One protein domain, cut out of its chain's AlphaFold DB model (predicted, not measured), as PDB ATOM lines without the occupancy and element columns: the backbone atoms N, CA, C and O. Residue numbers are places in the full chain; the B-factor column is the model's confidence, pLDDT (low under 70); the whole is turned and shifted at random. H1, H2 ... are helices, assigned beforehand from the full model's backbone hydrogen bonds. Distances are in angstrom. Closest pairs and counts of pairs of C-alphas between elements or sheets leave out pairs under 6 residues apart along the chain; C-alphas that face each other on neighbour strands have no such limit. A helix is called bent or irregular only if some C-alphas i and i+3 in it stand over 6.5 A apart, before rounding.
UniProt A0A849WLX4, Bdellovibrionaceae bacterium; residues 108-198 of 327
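AT A GLANCE: This is residues 108 to 198 of the 327 residues of a protein of Bdellovibrionaceae bacterium (UniProt A0A849WLX4). A long helical hairpin, H3 and H4, makes the body; H1 and H2, meeting at a corner, lie along one side, with short H5 beyond H2. The printed part has 91 residues with five named helices, H1 to H5, and no named strand: all helix. It is compact, radius of gyration of the C-alphas 14.0 A, spanning 41 by 29 by 21 A.

IN THESE COORDINATES: H1, residues 109 to 121, begins at C-alpha 109 (39.693, -35.135, 16.416). H2 is residues 123 to 132. H3, residues 141 to 164, is 34.3 A long; H4, residues 172 to 188, 24.3 A. H4 is irregular, C-alphas 174 and 177 being 7.7 A apart. H5, residues 193 to 198, ends at C-alpha 198 (19.945, -21.610, 33.244).

HOW THE PARTS SIT: H3 and H4 touch, opposite ways at a shallow tilt of 18 degrees, closest at C-alphas 154 and 178, 4.4 A. O i to N i+4 pairs within hydrogen-bond range number 6 of 13 in H4, O i to N i+3 pairs 11 of 14.

THE WHOLE: There is no cut and no long link. Residues 134 to 139 have pLDDT under 70.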
ATOM      1  N   GLN A 108      42.145 -37.964  18.570       94.88
ATOM      2  CA  GLN A 108      41.376 -37.000  19.352       94.88
ATOM      3  C   GLN A 108      40.333 -36.252  18.517       94.88
ATOM      4  O   GLN A 108      39.281 -35.916  19.059       94.88
ATOM      5  N   TRP A 109      40.551 -36.027  17.215       94.06
ATOM      6  CA  TRP A 109      39.693 -35.135  16.416       94.06
ATOM      7  C   TRP A 109      38.201 -35.500  16.431       94.06
ATOM      8  O   TRP A 109      37.377 -34.603  16.631       94.06
ATOM      9  N   PRO A 110      37.788 -36.778  16.284       95.38
ATOM     10  CA  PRO A 110      36.375 -37.132  16.384       95.38
ATOM     11  C   PRO A 110      35.778 -36.868  17.767       95.38
ATOM     12  O   PRO A 110      34.607 -36.491  17.853       95.38
ATOM     13  N   PHE A 111      36.566 -37.046  18.833       96.25
ATOM     14  CA  PHE A 111      36.131 -36.804  20.209       96.25
ATOM     15  C   PHE A 111      36.054 -35.312  20.522       96.25
ATOM     16  O   PHE A 111      35.067 -34.876  21.109       96.25
ATOM     17  N   GLU A 112      37.043 -34.528  20.095       95.19
ATOM     18  CA  GLU A 112      37.047 -33.066  20.208       95.19
ATOM     19  C   GLU A 112      35.858 -32.458  19.475       95.19
ATOM     20  O   GLU A 112      35.153 -31.614  20.028       95.19
ATOM     21  N   TYR A 113      35.570 -32.945  18.267       96.12
ATOM     22  CA  TYR A 113      34.401 -32.527  17.509       96.12
ATOM     23  C   TYR A 113      33.097 -32.834  18.262       96.12
ATOM     24  O   TYR A 113      32.241 -31.953  18.401       96.12
ATOM     25  N   LEU A 114      32.935 -34.060  18.771       95.88
ATOM     26  CA  LEU A 114      31.717 -34.473  19.470       95.88
ATOM     27  C   LEU A 114      31.529 -33.695  20.779       95.88
ATOM     28  O   LEU A 114      30.463 -33.120  21.018       95.88
ATOM     29  N   LEU A 115      32.568 -33.651  21.615       95.94
ATOM     30  CA  LEU A 115      32.553 -32.944  22.894       95.94
ATOM     31  C   LEU A 115      32.360 -31.440  22.686       95.94
ATOM     32  O   LEU A 115      31.544 -30.826  23.373       95.94
ATOM     33  N   GLY A 116      33.041 -30.864  21.694       95.62
ATOM     34  CA  GLY A 116      32.904 -29.464  21.313       95.62
ATOM     35  C   GLY A 116      31.466 -29.100  20.952       95.62
ATOM     36  O   GLY A 116      30.958 -28.090  21.431       95.62
ATOM     37  N   HIS A 117      30.758 -29.950  20.201       95.19
ATOM     38  CA  HIS A 117      29.342 -29.725  19.891       95.19
ATOM     39  C   HIS A 117      28.418 -29.906  21.098       95.19
ATOM     40  O   HIS A 117      27.463 -29.142  21.235       95.19
ATOM     41  N   VAL A 118      28.690 -30.861  21.994       94.94
ATOM     42  CA  VAL A 118      27.916 -31.013  23.241       94.94
ATOM     43  C   VAL A 118      28.047 -29.767  24.119       94.94
ATOM     44  O   VAL A 118      27.048 -29.279  24.652       94.94
ATOM     45  N   LEU A 119      29.257 -29.221  24.237       94.12
ATOM     46  CA  LEU A 119      29.508 -27.989  24.983       94.12
ATOM     47  C   LEU A 119      28.878 -26.774  24.292       94.12
ATOM     48  O   LEU A 119      28.201 -25.994  24.956       94.12
ATOM     49  N   LEU A 120      29.024 -26.653  22.969       92.44
ATOM     50  CA  LEU A 120      28.505 -25.532  22.178       92.44
ATOM     51  C   LEU A 120      26.970 -25.484  22.140       92.44
ATOM     52  O   LEU A 120      26.379 -24.415  22.262       92.44
ATOM     53  N   ILE A 121      26.306 -26.632  21.980       92.19
ATOM     54  CA  ILE A 121      24.835 -26.728  21.993       92.19
ATOM     55  C   ILE A 121      24.290 -26.595  23.423       92.19
ATOM     56  O   ILE A 121      23.152 -26.170  23.608       92.19
ATOM     57  N   SER A 122      25.121 -26.853  24.435       92.94
ATOM     58  CA  SER A 122      24.814 -27.035  25.862       92.94
ATOM     59  C   SER A 122      24.438 -28.478  26.216       92.94
ATOM     60  O   SER A 122      23.449 -28.998  25.682       92.94
ATOM     61  N   PRO A 123      25.090 -29.086  27.231       92.56
ATOM     62  CA  PRO A 123      24.756 -30.432  27.702       92.56
ATOM     63  C   PRO A 123      23.274 -30.611  28.059       92.56
ATOM     64  O   PRO A 123      22.692 -31.663  27.801       92.56
ATOM     65  N   ALA A 124      22.632 -29.566  28.594       91.12
ATOM     66  CA  ALA A 124      21.206 -29.575  28.907       91.12
ATOM     67  C   ALA A 124      20.335 -29.797  27.658       91.12
ATOM     68  O   ALA A 124      19.436 -30.636  27.676       91.12
ATOM     69  N   PHE A 125      20.604 -29.088  26.558       90.94
ATOM     70  CA  PHE A 125      19.842 -29.246  25.317       90.94
ATOM     71  C   PHE A 125      20.099 -30.606  24.672       90.94
ATOM     72  O   PHE A 125      19.139 -31.268  24.277       90.94
ATOM     73  N   CYS A 126      21.347 -31.083  24.664       91.44
ATOM     74  CA  CYS A 126      21.668 -32.445  24.227       91.44
ATOM     75  C   CYS A 126      20.901 -33.502  25.040       91.44
ATOM     76  O   CYS A 126      20.322 -34.424  24.462       91.44
ATOM     77  N   TYR A 127      20.821 -33.342  26.366       91.12
ATOM     78  CA  TYR A 127      20.058 -34.237  27.239       91.12
ATOM     79  C   TYR A 127      18.560 -34.244  26.902       91.12
ATOM     80  O   TYR A 127      17.967 -35.318  26.785       91.12
ATOM     81  N   PHE A 128      17.931 -33.081  26.706       90.06
ATOM     82  CA  PHE A 128      16.500 -33.022  26.377       90.06
ATOM     83  C   PHE A 128      16.183 -33.508  24.959       90.06
ATOM     84  O   PHE A 128      15.163 -34.173  24.785       90.06
ATOM     85  N   LEU A 129      17.063 -33.264  23.982       87.19
ATOM     86  CA  LEU A 129      16.967 -33.853  22.640       87.19
ATOM     87  C   LEU A 129      17.084 -35.382  22.687       87.19
ATOM     88  O   LEU A 129      16.330 -36.093  22.028       87.19
ATOM     89  N   TYR A 130      17.993 -35.913  23.505       87.81
ATOM     90  CA  TYR A 130      18.080 -37.354  23.719       87.81
ATOM     91  C   TYR A 130      16.826 -37.893  24.409       87.81
ATOM     92  O   TYR A 130      16.306 -38.936  24.020       87.81
ATOM     93  N   LYS A 131      16.310 -37.195  25.423       85.19
ATOM     94  CA  LYS A 131      15.133 -37.637  26.175       85.19
ATOM     95  C   LYS A 131      13.867 -37.604  25.317       85.19
ATOM     96  O   LYS A 131      13.039 -38.503  25.448       85.19
ATOM     97  N   SER A 132      13.722 -36.620  24.425       80.44
ATOM     98  CA  SER A 132      12.524 -36.451  23.593       80.44
ATOM     99  C   SER A 132      12.254 -37.644  22.673       80.44
ATOM    100  O   SER A 132      11.095 -37.896  22.368       80.44
ATOM    101  N   ARG A 133      13.272 -38.444  22.316       74.00
ATOM    102  CA  ARG A 133      13.092 -39.696  21.549       74.00
ATOM    103  C   ARG A 133      12.232 -40.739  22.270       74.00
ATOM    104  O   ARG A 133      11.652 -41.611  21.636       74.00
ATOM    105  N   PHE A 134      12.186 -40.669  23.599       63.03
ATOM    106  CA  PHE A 134      11.392 -41.555  24.451       63.03
ATOM    107  C   PHE A 134      10.049 -40.953  24.836       63.03
ATOM    108  O   PHE A 134       9.185 -41.636  25.384       63.03
ATOM    109  N   TRP A 135       9.876 -39.657  24.598       63.81
ATOM    110  CA  TRP A 135       8.620 -39.002  24.875       63.81
ATOM    111  C   TRP A 135       7.744 -39.340  23.683       63.81
ATOM    112  O   TRP A 135       8.073 -38.996  22.550       63.81
ATOM    113  N   LYS A 136       6.619 -40.020  23.921       58.84
ATOM    114  CA  LYS A 136       5.523 -40.017  22.953       58.84
ATOM    115  C   LYS A 136       5.027 -38.576  22.892       58.84
ATOM    116  O   LYS A 136       4.113 -38.198  23.626       58.84
ATOM    117  N   ILE A 137       5.704 -37.741  22.107       63.56
ATOM    118  CA  ILE A 137       5.215 -36.414  21.772       63.56
ATOM    119  C   ILE A 137       3.847 -36.696  21.150       63.56
ATOM    120  O   ILE A 137       3.771 -37.353  20.113       63.56
ATOM    121  N   LYS A 138       2.761 -36.309  21.834       56.22
ATOM    122  CA  LYS A 138       1.418 -36.260  21.242       56.22
ATOM    123  C   LYS A 138       1.461 -35.141  20.204       56.22
ATOM    124  O   LYS A 138       1.055 -34.021  20.480       56.22
ATOM    125  N   ALA A 139       2.117 -35.437  19.094       67.81
ATOM    126  CA  ALA A 139       2.443 -34.519  18.026       67.81
ATOM    127  C   ALA A 139       1.402 -34.696  16.930       67.81
ATOM    128  O   ALA A 139       1.092 -35.829  16.541       67.81
ATOM    129  N   THR A 140       0.895 -33.571  16.438       83.62
ATOM    130  CA  THR A 140       0.105 -33.531  15.208       83.62
ATOM    131  C   THR A 140       0.926 -34.096  14.039       83.62
ATOM    132  O   THR A 140       2.151 -34.237  14.126       83.62
ATOM    133  N   GLU A 141       0.284 -34.435  12.920       84.50
ATOM    134  CA  GLU A 141       1.018 -34.871  11.722       84.50
ATOM    135  C   GLU A 141       2.017 -33.803  11.241       84.50
ATOM    136  O   GLU A 141       3.136 -34.131  10.837       84.50
ATOM    137  N   ASP A 142       1.650 -32.525  11.373       85.88
ATOM    138  CA  ASP A 142       2.506 -31.377  11.070       85.88
ATOM    139  C   ASP A 142       3.726 -31.286  12.001       85.88
ATOM    140  O   ASP A 142       4.842 -31.011  11.541       85.88
ATOM    141  N   ASP A 143       3.556 -31.573  13.293       85.94
ATOM    142  CA  ASP A 143       4.672 -31.640  14.242       85.94
ATOM    143  C   ASP A 143       5.624 -32.781  13.875       85.94
ATOM    144  O   ASP A 143       6.840 -32.596  13.846       85.94
ATOM    145  N   GLN A 144       5.096 -33.959  13.529       87.44
ATOM    146  CA  GLN A 144       5.921 -35.101  13.119       87.44
ATOM    147  C   GLN A 144       6.670 -34.828  11.812       87.44
ATOM    148  O   GLN A 144       7.844 -35.193  11.678       87.44
ATOM    149  N   PHE A 145       6.011 -34.180  10.848       90.44
ATOM    150  CA  PHE A 145       6.644 -33.704   9.623       90.44
ATOM    151  C   PHE A 145       7.823 -32.777   9.949       90.44
ATOM    152  O   PHE A 145       8.935 -33.007   9.457       90.44
ATOM    153  N   SER A 146       7.581 -31.780  10.805       91.00
ATOM    154  CA  SER A 146       8.553 -30.755  11.194       91.00
ATOM    155  C   SER A 146       9.731 -31.356  11.959       91.00
ATOM    156  O   SER A 146      10.883 -31.121  11.597       91.00
ATOM    157  N   LEU A 147       9.471 -32.227  12.938       90.25
ATOM    158  CA  LEU A 147      10.501 -32.955  13.681       90.25
ATOM    159  C   LEU A 147      11.433 -33.721  12.738       90.25
ATOM    160  O   LEU A 147      12.655 -33.611  12.856       90.25
ATOM    161  N   LYS A 148      10.879 -34.469  11.775       91.50
ATOM    162  CA  LYS A 148      11.673 -35.269  10.830       91.50
ATOM    163  C   LYS A 148      12.543 -34.388   9.942       91.50
ATOM    164  O   LYS A 148      13.746 -34.618   9.858       91.50
ATOM    165  N   ILE A 149      11.961 -33.390   9.277       95.00
ATOM    166  CA  ILE A 149      12.721 -32.559   8.334       95.00
ATOM    167  C   ILE A 149      13.801 -31.740   9.050       95.00
ATOM    168  O   ILE A 149      14.953 -31.755   8.623       95.00
ATOM    169  N   LEU A 150      13.481 -31.117  10.189       95.50
ATOM    170  CA  LEU A 150      14.446 -30.342  10.971       95.50
ATOM    171  C   LEU A 150      15.571 -31.232  11.518       95.50
ATOM    172  O   LEU A 150      16.737 -30.843  11.466       95.50
ATOM    173  N   SER A 151      15.251 -32.457  11.954       93.81
ATOM    174  CA  SER A 151      16.262 -33.424  12.398       93.81
ATOM    175  C   SER A 151      17.211 -33.817  11.268       93.81
ATOM    176  O   SER A 151      18.416 -33.824  11.484       93.81
ATOM    177  N   PHE A 152      16.718 -34.083  10.056       95.69
ATOM    178  CA  PHE A 152      17.581 -34.412   8.912       95.69
ATOM    179  C   PHE A 152      18.512 -33.257   8.538       95.69
ATOM    180  O   PHE A 152      19.712 -33.466   8.372       95.69
ATOM    181  N   PHE A 153      17.983 -32.034   8.455       97.19
ATOM    182  CA  PHE A 153      18.780 -30.858   8.100       97.19
ATOM    183  C   PHE A 153      19.693 -30.362   9.226       97.19
ATOM    184  O   PHE A 153      20.591 -29.578   8.949       97.19
ATOM    185  N   SER A 154      19.502 -30.806  10.470       96.06
ATOM    186  CA  SER A 154      20.454 -30.571  11.560       96.06
ATOM    187  C   SER A 154      21.475 -31.708  11.663       96.06
ATOM    188  O   SER A 154      22.675 -31.483  11.528       96.06
ATOM    189  N   LEU A 155      21.007 -32.938  11.890       95.25
ATOM    190  CA  LEU A 155      21.861 -34.102  12.122       95.25
ATOM    191  C   LEU A 155      22.648 -34.489  10.877       95.25
ATOM    192  O   LEU A 155      23.782 -34.914  11.018       95.25
ATOM    193  N   GLY A 156      22.108 -34.307   9.670       96.69
ATOM    194  CA  GLY A 156      22.834 -34.602   8.433       96.69
ATOM    195  C   GLY A 156      24.140 -33.812   8.320       96.69
ATOM    196  O   GLY A 156      25.156 -34.364   7.911       96.69
ATOM    197  N   ILE A 157      24.142 -32.553   8.771       97.06
ATOM    198  CA  ILE A 157      25.359 -31.736   8.836       97.06
ATOM    199  C   ILE A 157      26.295 -32.263   9.921       97.06
ATOM    200  O   ILE A 157      27.472 -32.486   9.646       97.06
ATOM    201  N   PHE A 158      25.784 -32.478  11.138       97.12
ATOM    202  CA  PHE A 158      26.629 -32.940  12.237       97.12
ATOM    203  C   PHE A 158      27.250 -34.312  11.959       97.12
ATOM    204  O   PHE A 158      28.414 -34.518  12.282       97.12
ATOM    205  N   ILE A 159      26.505 -35.220  11.328       97.00
ATOM    206  CA  ILE A 159      26.966 -36.552  10.927       97.00
ATOM    207  C   ILE A 159      27.997 -36.443   9.808       97.00
ATOM    208  O   ILE A 159      29.034 -37.090   9.896       97.00
ATOM    209  N   PHE A 160      27.754 -35.620   8.782       96.19
ATOM    210  CA  PHE A 160      28.738 -35.407   7.719       96.19
ATOM    211  C   PHE A 160      30.082 -34.961   8.306       96.19
ATOM    212  O   PHE A 160      31.108 -35.582   8.033       96.19
ATOM    213  N   PHE A 161      30.063 -33.949   9.176       95.38
ATOM    214  CA  PHE A 161      31.282 -33.431   9.786       95.38
ATOM    215  C   PHE A 161      31.900 -34.368  10.828       95.38
ATOM    216  O   PHE A 161      33.119 -34.416  10.950       95.38
ATOM    217  N   GLN A 162      31.091 -35.182  11.508       96.50
ATOM    218  CA  GLN A 162      31.592 -36.262  12.359       96.50
ATOM    219  C   GLN A 162      32.316 -37.338  11.543       96.50
ATOM    220  O   GLN A 162      33.286 -37.913  12.018       96.50
ATOM    221  N   ILE A 163      31.853 -37.642  10.329       94.88
ATOM    222  CA  ILE A 163      32.529 -38.599   9.447       94.88
ATOM    223  C   ILE A 163      33.841 -37.994   8.938       94.88
ATOM    224  O   ILE A 163      34.867 -38.675   8.931       94.88
ATOM    225  N   THR A 164      33.845 -36.718   8.545       92.19
ATOM    226  CA  THR A 164      35.077 -36.060   8.083       92.19
ATOM    227  C   THR A 164      36.078 -35.829   9.211       92.19
ATOM    228  O   THR A 164      37.273 -35.839   8.938       92.19
ATOM    229  N   SER A 165      35.633 -35.716  10.469       93.25
ATOM    230  CA  SER A 165      36.539 -35.551  11.615       93.25
ATOM    231  C   SER A 165      37.455 -36.757  11.849       93.25
ATOM    232  O   SER A 165      38.459 -36.649  12.540       93.25
ATOM    233  N   PHE A 166      37.140 -37.925  11.275       92.00
ATOM    234  CA  PHE A 166      38.052 -39.076  11.263       92.00
ATOM    235  C   PHE A 166      39.212 -38.913  10.274       92.00
ATOM    236  O   PHE A 166      40.094 -39.762  10.246       92.00
ATOM    237  N   ARG A 167      39.221 -37.868   9.438       89.00
ATOM    238  CA  ARG A 167      40.274 -37.613   8.439       89.00
ATOM    239  C   ARG A 167      41.075 -36.347   8.721       89.00
ATOM    240  O   ARG A 167      42.243 -36.289   8.356       89.00
ATOM    241  N   SER A 168      40.452 -35.351   9.336       88.81
ATOM    242  CA  SER A 168      41.028 -34.034   9.609       88.81
ATOM    243  C   SER A 168      40.363 -33.416  10.833       88.81
ATOM    244  O   SER A 168      39.241 -33.780  11.182       88.81
ATOM    245  N   SER A 169      41.031 -32.459  11.477       89.38
ATOM    246  CA  SER A 169      40.358 -31.636  12.482       89.38
ATOM    247  C   SER A 169      39.239 -30.823  11.823       89.38
ATOM    248  O   SER A 169      39.405 -30.276  10.730       89.38
ATOM    249  N   VAL A 170      38.080 -30.767  12.478       91.06
ATOM    250  CA  VAL A 170      36.903 -30.045  11.988       91.06
ATOM    251  C   VAL A 170      36.590 -28.903  12.933       91.06
ATOM    252  O   VAL A 170      36.192 -29.109  14.080       91.06
ATOM    253  N   GLU A 171      36.687 -27.689  12.410       90.12
ATOM    254  CA  GLU A 171      36.338 -26.485  13.152       90.12
ATOM    255  C   GLU A 171      34.835 -26.450  13.465       90.12
ATOM    256  O   GLU A 171      33.985 -26.597  12.579       90.12
ATOM    257  N   LEU A 172      34.478 -26.192  14.725       92.25
ATOM    258  CA  LEU A 172      33.078 -26.207  15.173       92.25
ATOM    259  C   LEU A 172      32.205 -25.191  14.417       92.25
ATOM    260  O   LEU A 172      31.021 -25.420  14.187       92.25
ATOM    261  N   ASN A 173      32.777 -24.071  13.968       92.50
ATOM    262  CA  ASN A 173      32.046 -23.068  13.187       92.50
ATOM    263  C   ASN A 173      31.692 -23.542  11.761       92.50
ATOM    264  O   ASN A 173      30.895 -22.886  11.075       92.50
ATOM    265  N   TRP A 174      32.259 -24.650  11.275       92.94
ATOM    266  CA  TRP A 174      31.897 -25.211   9.974       92.94
ATOM    267  C   TRP A 174      30.478 -25.761   9.979       92.94
ATOM    268  O   TRP A 174      29.804 -25.641   8.962       92.94
ATOM    269  N   THR A 175      29.969 -26.237  11.117       95.94
ATOM    270  CA  THR A 175      28.621 -26.817  11.247       95.94
ATOM    271  C   THR A 175      27.520 -25.779  11.473       95.94
ATOM    272  O   THR A 175      26.355 -26.139  11.632       95.94
ATOM    273  N   ILE A 176      27.844 -24.480  11.447       95.12
ATOM    274  CA  ILE A 176      26.929 -23.393  11.837       95.12
ATOM    275  C   ILE A 176      25.587 -23.388  11.080       95.12
ATOM    276  O   ILE A 176      24.573 -22.936  11.604       95.12
ATOM    277  N   MET A 177      25.535 -23.923   9.858       95.31
ATOM    278  CA  MET A 177      24.286 -24.051   9.096       95.31
ATOM    279  C   MET A 177      23.323 -25.126   9.635       95.31
ATOM    280  O   MET A 177      22.170 -25.154   9.219       95.31
ATOM    281  N   ALA A 178      23.744 -25.972  10.580       96.50
ATOM    282  CA  ALA A 178      22.865 -26.921  11.271       96.50
ATOM    283  C   ALA A 178      21.957 -26.213  12.286       96.50
ATOM    284  O   ALA A 178      20.855 -26.678  12.581       96.50
ATOM    285  N   PHE A 179      22.419 -25.073  12.812       95.12
ATOM    286  CA  PHE A 179      21.806 -24.400  13.949       95.12
ATOM    287  C   PHE A 179      20.402 -23.845  13.682       95.12
ATOM    288  O   PHE A 179      19.578 -23.977  14.578       95.12
ATOM    289  N   PRO A 180      20.042 -23.299  12.501       95.12
ATOM    290  CA  PRO A 180      18.656 -22.908  12.235       95.12
ATOM    291  C   PRO A 180      17.661 -24.053  12.443       95.12
ATOM    292  O   PRO A 180      16.665 -23.891  13.146       95.12
ATOM    293  N   SER A 181      17.962 -25.231  11.888       95.06
ATOM    294  CA  SER A 181      17.126 -26.422  12.042       95.06
ATOM    295  C   SER A 181      17.143 -26.940  13.478       95.06
ATOM    296  O   SER A 181      16.096 -27.313  14.002       95.06
ATOM    297  N   LEU A 182      18.313 -26.939  14.126       94.62
ATOM    298  CA  LEU A 182      18.476 -27.366  15.516       94.62
ATOM    299  C   LEU A 182      17.680 -26.489  16.489       94.62
ATOM    300  O   LEU A 182      16.991 -27.003  17.364       94.62
ATOM    301  N   LEU A 183      17.758 -25.167  16.342       92.19
ATOM    302  CA  LEU A 183      17.054 -24.219  17.203       92.19
ATOM    303  C   LEU A 183      15.541 -24.319  16.997       92.19
ATOM    304  O   LEU A 183      14.799 -24.343  17.976       92.19
ATOM    305  N   ALA A 184      15.083 -24.475  15.752       91.88
ATOM    306  CA  ALA A 184      13.680 -24.776  15.481       91.88
ATOM    307  C   ALA A 184      13.262 -26.117  16.117       91.88
ATOM    308  O   ALA A 184      12.210 -26.194  16.744       91.88
ATOM    309  N   LEU A 185      14.105 -27.153  16.050       89.69
ATOM    310  CA  LEU A 185      13.845 -28.446  16.689       89.69
ATOM    311  C   LEU A 185      13.716 -28.320  18.216       89.69
ATOM    312  O   LEU A 185      12.841 -28.949  18.809       89.69
ATOM    313  N   ILE A 186      14.540 -27.476  18.843       87.94
ATOM    314  CA  ILE A 186      14.487 -27.200  20.285       87.94
ATOM    315  C   ILE A 186      13.125 -26.618  20.697       87.94
ATOM    316  O   ILE A 186      12.625 -26.952  21.770       87.94
ATOM    317  N   THR A 187      12.478 -25.816  19.845       87.12
ATOM    318  CA  THR A 187      11.133 -25.276  20.142       87.12
ATOM    319  C   THR A 187      10.018 -26.323  20.109       87.12
ATOM    320  O   THR A 187       8.970 -26.113  20.716       87.12
ATOM    321  N   LEU A 188      10.242 -27.467  19.454       86.00
ATOM    322  CA  LEU A 188       9.267 -28.560  19.356       86.00
ATOM    323  C   LEU A 188       9.387 -29.575  20.502       86.00
ATOM    324  O   LEU A 188       8.531 -30.449  20.653       86.00
ATOM    325  N   ILE A 189      10.444 -29.487  21.315       84.75
ATOM    326  CA  ILE A 189      10.661 -30.379  22.456       84.75
ATOM    327  C   ILE A 189      10.315 -29.686  23.773       84.75
ATOM    328  O   ILE A 189      10.518 -28.492  23.975       84.75
ATOM    329  N   LYS A 190       9.802 -30.467  24.725       85.69
ATOM    330  CA  LYS A 190       9.457 -29.959  26.054       85.69
ATOM    331  C   LYS A 190      10.709 -29.855  26.922       85.69
ATOM    332  O   LYS A 190      11.191 -30.861  27.446       85.69
ATOM    333  N   ILE A 191      11.192 -28.632  27.119       88.94
ATOM    334  CA  ILE A 191      12.285 -28.314  28.044       88.94
ATOM    335  C   ILE A 191      11.706 -27.576  29.258       88.94
ATOM    336  O   ILE A 191      11.016 -26.574  29.084       88.94
ATOM    337  N   PRO A 192      11.969 -28.022  30.501       91.81
ATOM    338  CA  PRO A 192      11.516 -27.302  31.684       91.81
ATOM    339  C   PRO A 192      12.117 -25.893  31.751       91.81
ATOM    340  O   PRO A 192      13.333 -25.734  31.621       91.81
ATOM    341  N   ASN A 193      11.290 -24.892  32.066       92.75
ATOM    342  CA  ASN A 193      11.689 -23.477  32.103       92.75
ATOM    343  C   ASN A 193      12.949 -23.203  32.934       92.75
ATOM    344  O   ASN A 193      13.743 -22.347  32.558       92.75
ATOM    345  N   ARG A 194      13.163 -23.933  34.040       94.81
ATOM    346  CA  ARG A 194      14.378 -23.790  34.861       94.81
ATOM    347  C   ARG A 194      15.658 -24.032  34.054       94.81
ATOM    348  O   ARG A 194      16.576 -23.234  34.135       94.81
ATOM    349  N   TRP A 195      15.680 -25.078  33.226       93.50
ATOM    350  CA  TRP A 195      16.840 -25.434  32.411       93.50
ATOM    351  C   TRP A 195      17.045 -24.434  31.283       93.50
ATOM    352  O   TRP A 195      18.173 -24.020  31.037       93.50
ATOM    353  N   LEU A 196      15.955 -24.003  30.642       91.44
ATOM    354  CA  LEU A 196      16.010 -22.979  29.602       91.44
ATOM    355  C   LEU A 196      16.605 -21.672  30.151       91.44
ATOM    356  O   LEU A 196      17.539 -21.130  29.568       91.44
ATOM    357  N   LYS A 197      16.124 -21.217  31.318       93.62
ATOM    358  CA  LYS A 197      16.652 -20.034  32.013       93.62
ATOM    359  C   LYS A 197      18.124 -20.197  32.381       93.62
ATOM    360  O   LYS A 197      18.887 -19.272  32.138       93.62
ATOM    361  N   SER A 198      18.536 -21.351  32.911       93.56
ATOM    362  CA  SER A 198      19.945 -21.610  33.244       93.56
ATOM    363  C   SER A 198      20.856 -21.545  32.020       93.56
ATOM    364  O   SER A 198      21.914 -20.929  32.090       93.56
TER     365      SER A 198